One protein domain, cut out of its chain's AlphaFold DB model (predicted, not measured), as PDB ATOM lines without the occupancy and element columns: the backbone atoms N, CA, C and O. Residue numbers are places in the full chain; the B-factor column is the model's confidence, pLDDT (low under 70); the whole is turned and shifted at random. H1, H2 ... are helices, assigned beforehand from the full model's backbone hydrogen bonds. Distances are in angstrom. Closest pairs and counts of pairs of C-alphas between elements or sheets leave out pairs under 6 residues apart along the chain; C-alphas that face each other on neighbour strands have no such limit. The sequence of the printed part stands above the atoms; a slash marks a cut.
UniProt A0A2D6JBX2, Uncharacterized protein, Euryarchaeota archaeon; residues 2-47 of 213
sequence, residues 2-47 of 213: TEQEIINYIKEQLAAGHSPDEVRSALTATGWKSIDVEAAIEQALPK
ATOM      1  N   THR A   2     212.589 142.601 103.649       87.94
ATOM      2  CA  THR A   2     213.433 141.846 102.716       87.94
ATOM      3  C   THR A   2     214.834 142.456 102.650       87.94
ATOM      4  O   THR A   2     215.020 143.629 102.970       87.94
ATOM      5  N   GLU A   3     215.830 141.683 102.215       86.56
ATOM      6  CA  GLU A   3     217.210 142.165 102.026       86.56
ATOM      7  C   GLU A   3     217.264 143.415 101.122       86.56
ATOM      8  O   GLU A   3     217.980 144.377 101.400       86.56
ATOM      9  N   GLN A   4     216.406 143.460 100.096       87.38
ATOM     10  CA  GLN A   4     216.280 144.585  99.169       87.38
ATOM     11  C   GLN A   4     215.815 145.886  99.851       87.38
ATOM     12  O   GLN A   4     216.269 146.976  99.498       87.38
ATOM     13  N   GLU A   5     214.903 145.784 100.820       90.38
ATOM     14  CA  GLU A   5     214.365 146.936 101.554       90.38
ATOM     15  C   GLU A   5     215.427 147.561 102.462       90.38
ATOM     16  O   GLU A   5     215.525 148.784 102.542       90.38
ATOM     17  N   ILE A   6     216.275 146.732 103.077       91.25
ATOM     18  CA  ILE A   6     217.390 147.190 103.915       91.25
ATOM     19  C   ILE A   6     218.431 147.914 103.060       91.25
ATOM     20  O   ILE A   6     218.880 148.999 103.421       91.25
ATOM     21  N   ILE A   7     218.778 147.366 101.892       92.25
ATOM     22  CA  ILE A   7     219.729 147.999 100.966       92.25
ATOM     23  C   ILE A   7     219.208 149.364 100.496       92.25
ATOM     24  O   ILE A   7     219.976 150.325 100.428       92.25
ATOM     25  N   ASN A   8     217.915 149.472 100.178       94.50
ATOM     26  CA  ASN A   8     217.312 150.743  99.770       94.50
ATOM     27  C   ASN A   8     217.314 151.765 100.914       94.50
ATOM     28  O   ASN A   8     217.705 152.910 100.691       94.50
ATOM     29  N   TYR A   9     216.974 151.335 102.132       93.44
ATOM     30  CA  TYR A   9     217.042 152.180 103.322       93.44
ATOM     31  C   TYR A   9     218.468 152.692 103.580       93.44
ATOM     32  O   TYR A   9     218.673 153.888 103.767       93.44
ATOM     33  N   ILE A  10     219.479 151.819 103.507       94.12
ATOM     34  CA  ILE A  10     220.885 152.209 103.688       94.12
ATOM     35  C   ILE A  10     221.305 153.232 102.625       94.12
ATOM     36  O   ILE A  10     221.948 154.225 102.955       94.12
ATOM     37  N   LYS A  11     220.927 153.034 101.355       94.12
ATOM     38  CA  LYS A  11     221.229 153.994 100.279       94.12
ATOM     39  C   LYS A  11     220.617 155.367 100.540       94.12
ATOM     40  O   LYS A  11     221.285 156.369 100.301       94.12
ATOM     41  N   GLU A  12     219.380 155.413 101.030       95.31
ATOM     42  CA  GLU A  12     218.698 156.662 101.377       95.31
ATOM     43  C   GLU A  12     219.406 157.386 102.530       95.31
ATOM     44  O   GLU A  12     219.698 158.575 102.419       95.31
ATOM     45  N   GLN A  13     219.782 156.662 103.589       95.69
ATOM     46  CA  GLN A  13     220.496 157.240 104.734       95.69
ATOM     47  C   GLN A  13     221.900 157.744 104.361       95.69
ATOM     48  O   GLN A  13     222.304 158.831 104.778       95.69
ATOM     49  N   LEU A  14     222.631 157.004 103.523       93.06
ATOM     50  CA  LEU A  14     223.934 157.442 103.011       93.06
ATOM     51  C   LEU A  14     223.800 158.670 102.095       93.06
ATOM     52  O   LEU A  14     224.639 159.568 102.149       93.06
ATOM     53  N   ALA A  15     222.744 158.743 101.278       91.19
ATOM     54  CA  ALA A  15     222.455 159.914 100.448       91.19
ATOM     55  C   ALA A  15     222.053 161.143 101.283       91.19
ATOM     56  O   ALA A  15     222.374 162.267 100.902       91.19
ATOM     57  N   ALA A  16     221.414 160.928 102.437       94.19
ATOM     58  CA  ALA A  16     221.110 161.964 103.423       94.19
ATOM     59  C   ALA A  16     222.343 162.441 104.222       94.19
ATOM     60  O   ALA A  16     222.250 163.418 104.963       94.19
ATOM     61  N   GLY A  17     223.508 161.805 104.043       92.25
ATOM     62  CA  GLY A  17     224.777 162.219 104.647       92.25
ATOM     63  C   GLY A  17     225.117 161.537 105.972       92.25
ATOM     64  O   GLY A  17     226.107 161.916 106.595       92.25
ATOM     65  N   HIS A  18     224.346 160.530 106.392       94.56
ATOM     66  CA  HIS A  18     224.691 159.725 107.561       94.56
ATOM     67  C   HIS A  18     225.923 158.863 107.288       94.56
ATOM     68  O   HIS A  18     226.117 158.336 106.188       94.56
ATOM     69  N   SER A  19     226.769 158.708 108.301       93.75
ATOM     70  CA  SER A  19     227.938 157.841 108.208       93.75
ATOM     71  C   SER A  19     227.532 156.357 108.255       93.75
ATOM     72  O   SER A  19     226.539 156.002 108.899       93.75
ATOM     73  N   PRO A  20     228.298 155.448 107.620       93.19
ATOM     74  CA  PRO A  20     228.013 154.013 107.670       93.19
ATOM     75  C   PRO A  20     227.916 153.447 109.096       93.19
ATOM     76  O   PRO A  20     227.130 152.534 109.341       93.19
ATOM     77  N   ASP A  21     228.672 154.005 110.046       94.38
ATOM     78  CA  ASP A  21     228.677 153.559 111.443       94.38
ATOM     79  C   ASP A  21     227.396 153.968 112.196       94.38
ATOM     80  O   ASP A  21     226.882 153.195 113.012       94.38
ATOM     81  N   GLU A  22     226.826 155.137 111.887       93.75
ATOM     82  CA  GLU A  22     225.531 155.579 112.427       93.75
ATOM     83  C   GLU A  22     224.391 154.702 111.907       93.75
ATOM     84  O   GLU A  22     223.555 154.240 112.687       93.75
ATOM     85  N   VAL A  23     224.401 154.396 110.605       94.69
ATOM     86  CA  VAL A  23     223.410 153.505 109.985       94.69
ATOM     87  C   VAL A  23     223.520 152.088 110.559       94.69
ATOM     88  O   VAL A  23     222.500 151.472 110.875       94.69
ATOM     89  N   ARG A  24     224.746 151.585 110.784       95.00
ATOM     90  CA  ARG A  24     224.982 150.281 111.428       95.00
ATOM     91  C   ARG A  24     224.402 150.245 112.844       95.00
ATOM     92  O   ARG A  24     223.728 149.280 113.211       95.00
ATOM     93  N   SER A  25     224.639 151.297 113.624       94.25
ATOM     94  CA  SER A  25     224.163 151.404 115.007       94.25
ATOM     95  C   SER A  25     222.634 151.465 115.076       94.25
ATOM     96  O   SER A  25     222.030 150.741 115.867       94.25
ATOM     97  N   ALA A  26     222.000 152.249 114.198       94.44
ATOM     98  CA  ALA A  26     220.544 152.364 114.125       94.44
ATOM     99  C   ALA A  26     219.870 151.037 113.736       94.44
ATOM    100  O   ALA A  26     218.921 150.607 114.393       94.44
ATOM    101  N   LEU A  27     220.392 150.336 112.722       93.62
ATOM    102  CA  LEU A  27     219.833 149.053 112.287       93.62
ATOM    103  C   LEU A  27     220.010 147.962 113.350       93.62
ATOM    104  O   LEU A  27     219.068 147.219 113.636       93.62
ATOM    105  N   THR A  28     221.164 147.913 114.013       94.00
ATOM    106  CA  THR A  28     221.401 146.952 115.102       94.00
ATOM    107  C   THR A  28     220.482 147.223 116.298       94.00
ATOM    108  O   THR A  28     219.929 146.286 116.871       94.00
ATOM    109  N   ALA A  29     220.228 148.497 116.630       93.94
ATOM    110  CA  ALA A  29     219.290 148.879 117.688       93.94
ATOM    111  C   ALA A  29     217.842 148.454 117.389       93.94
ATOM    112  O   ALA A  29     217.091 148.129 118.305       93.94
ATOM    113  N   THR A  30     217.457 148.392 116.112       91.44
ATOM    114  CA  THR A  30     216.144 147.873 115.683       91.44
ATOM    115  C   THR A  30     216.067 146.340 115.603       91.44
ATOM    116  O   THR A  30     215.039 145.800 115.200       91.44
ATOM    117  N   GLY A  31     217.125 145.628 116.015       93.19
ATOM    118  CA  GLY A  31     217.148 144.165 116.123       93.19
ATOM    119  C   GLY A  31     217.710 143.426 114.906       93.19
ATOM    120  O   GLY A  31     217.593 142.201 114.837       93.19
ATOM    121  N   TRP A  32     218.329 144.128 113.951       91.38
ATOM    122  CA  TRP A  32     219.003 143.482 112.821       91.38
ATOM    123  C   TRP A  32     220.329 142.851 113.236       91.38
ATOM    124  O   TRP A  32     221.073 143.387 114.058       91.38
ATOM    125  N   LYS A  33     220.656 141.705 112.633       93.19
ATOM    126  CA  LYS A  33     221.946 141.047 112.847       93.19
ATOM    127  C   LYS A  33     223.049 141.847 112.160       93.19
ATOM    128  O   LYS A  33     222.950 142.156 110.976       93.19
ATOM    129  N   SER A  34     224.137 142.105 112.886       89.44
ATOM    130  CA  SER A  34     225.276 142.894 112.392       89.44
ATOM    131  C   SER A  34     225.862 142.371 111.073       89.44
ATOM    132  O   SER A  34     226.332 143.161 110.266       89.44
ATOM    133  N   ILE A  35     225.809 141.055 110.843       89.88
ATOM    134  CA  ILE A  35     226.344 140.407 109.634       89.88
ATOM    135  C   ILE A  35     225.541 140.808 108.388       89.88
ATOM    136  O   ILE A  35     226.125 141.171 107.370       89.88
ATOM    137  N   ASP A  36     224.211 140.803 108.484       90.06
ATOM    138  CA  ASP A  36     223.327 141.146 107.362       90.06
ATOM    139  C   ASP A  36     223.413 142.648 107.042       90.06
ATOM    140  O   ASP A  36     223.397 143.059 105.881       90.06
ATOM    141  N   VAL A  37     223.577 143.474 108.082       89.69
ATOM    142  CA  VAL A  37     223.768 144.926 107.964       89.69
ATOM    143  C   VAL A  37     225.087 145.253 107.262       89.69
ATOM    144  O   VAL A  37     225.122 146.110 106.383       89.69
ATOM    145  N   GLU A  38     226.171 144.562 107.612       90.38
ATOM    146  CA  GLU A  38     227.489 144.783 107.015       90.38
ATOM    147  C   GLU A  38     227.526 144.378 105.536       90.38
ATOM    148  O   GLU A  38     227.988 145.157 104.698       90.38
ATOM    149  N   ALA A  39     226.937 143.226 105.194       90.00
ATOM    150  CA  ALA A  39     226.791 142.787 103.807       90.00
ATOM    151  C   ALA A  39     225.961 143.781 102.972       90.00
ATOM    152  O   ALA A  39     226.315 144.098 101.833       90.00
ATOM    153  N   ALA A  40     224.881 144.324 103.543       90.75
ATOM    154  CA  ALA A  40     224.040 145.308 102.870       90.75
ATOM    155  C   ALA A  40     224.743 146.669 102.693       90.75
ATOM    156  O   ALA A  40     224.599 147.295 101.641       90.75
ATOM    157  N   ILE A  41     225.543 147.118 103.671       89.50
ATOM    158  CA  ILE A  41     226.363 148.340 103.559       89.50
ATOM    159  C   ILE A  41     227.409 148.187 102.450       89.50
ATOM    160  O   ILE A  41     227.572 149.097 101.634       89.50
ATOM    161  N   GLU A  42     228.084 147.038 102.368       89.62
ATOM    162  CA  GLU A  42     229.080 146.780 101.322       89.62
ATOM    163  C   GLU A  42     228.459 146.801  99.913       89.62
ATOM    164  O   GLU A  42     229.060 147.327  98.975       89.62
ATOM    165  N   GLN A  43     227.227 146.302  99.768       87.00
ATOM    166  CA  GLN A  43     226.476 146.370  98.511       87.00
ATOM    167  C   GLN A  43     225.921 147.770  98.196       87.00
ATOM    168  O   GLN A  43     225.770 148.125  97.022       87.00
ATOM    169  N   ALA A  44     225.575 148.556  99.218       86.25
ATOM    170  CA  ALA A  44     225.014 149.896  99.061       86.25
ATOM    171  C   ALA A  44     226.073 150.945  98.698       86.25
ATOM    172  O   ALA A  44     225.761 151.916  98.002       86.25
ATOM    173  N   LEU A  45     227.320 150.753  99.135       84.50
ATOM    174  CA  LEU A  45     228.419 151.637  98.778       84.50
ATOM    175  C   LEU A  45     228.735 151.510  97.279       84.50
ATOM    176  O   LEU A  45     228.865 150.398  96.757       84.50
ATOM    177  N   PRO A  46     228.901 152.631  96.552       75.94
ATOM    178  CA  PRO A  46     229.309 152.567  95.161       75.94
ATOM    179  C   PRO A  46     230.660 151.854  95.101       75.94
ATOM    180  O   PRO A  46     231.645 152.342  95.666       75.94
ATOM    181  N   LYS A  47     230.710 150.694  94.423       66.75
ATOM    182  CA  LYS A  47     231.968 149.998  94.117       66.75
ATOM    183  C   LYS A  47     232.942 151.055  93.637       66.75
ATOM    184  O   LYS A  47     232.674 151.699  92.625       66.75
TER     185      LYS A  47
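AT A GLANCE: This is residues 2 to 47 of the 213 residues of an uncharacterized protein of Euryarchaeota archaeon (UniProt A0A2D6JBX2). A small rounded ball of three helices: H2 and H3 form a helical hairpin, and H1 is laid across one side of it, crossing H3 near its middle and reaching H2 with residues 10 to 14. The three helix centres make a triangle, and tight links join the helices one after the other. The printed part has 46 residues with three named helices, in the order H1, H2, H3, and no named strand; its class is all helix. It is compact, with a radius of gyration of the C-alphas of 9.4 A, and the C-alphas span 24 by 18 by 15 A.

IN THESE COORDINATES: The printed part begins with Thr 2, and H1 follows as residues 3 to 15, the longest helix, 18.6 A from first to last C-alpha. Its first C-alpha, that of Glu 3, is at (217.210, 142.165, 102.026). After residues 16 to 19 comes H2, residues 20 to 29, 14.2 A long, with C-alpha 20 at (228.013, 154.013, 107.670). After residues 30 to 33 comes H3, residues 34 to 44, 15.1 A long, ending with C-alpha 44 at (225.014, 149.896, 99.061). Residues 45 to 47 follow it.

HOW THE PARTS SIT: H1 touches H3 with 12 pairs of C-alphas within 8 A, the closest being those of Ile 7 and Ala 40, 5.4 A apart. Their lines stand at a steep tilt of 64 degrees, and they run the same way. H1 only just touches H2, with 3 pairs of C-alphas within 8 A, and does so with residues 10 to 14 alone. The closest C-alphas of these two are those of Ile 10 and Val 23, 6.9 A apart. H1 and H2 run opposite ways at a steep tilt of 47 degrees. H2 and H3 form a helical hairpin and touch, with the C-alphas of Thr 28 and Ser 34 closest at 6.2 A. They run opposite ways at a steep tilt of 38 degrees. The helix packing is mostly crossed, meaning that 0 of these 3 touching pairs are at a shallow tilt. In H1, H2 and H3 every O i to N i+4 pair is within hydrogen-bond range.

THE WHOLE: The two C-alphas farthest apart are those of Gly 31 and Lys 47, at 27.2 A, while the first and last printed C-alphas, those of Thr 2 and Lys 47, are 22.0 A apart. The printed part has no cut. The links H1 to H2 and H2 to H3 are both tight, with 4 residues each. The mean pLDDT of the printed part is 90.9, and residue 47 is the one printed residue under 70.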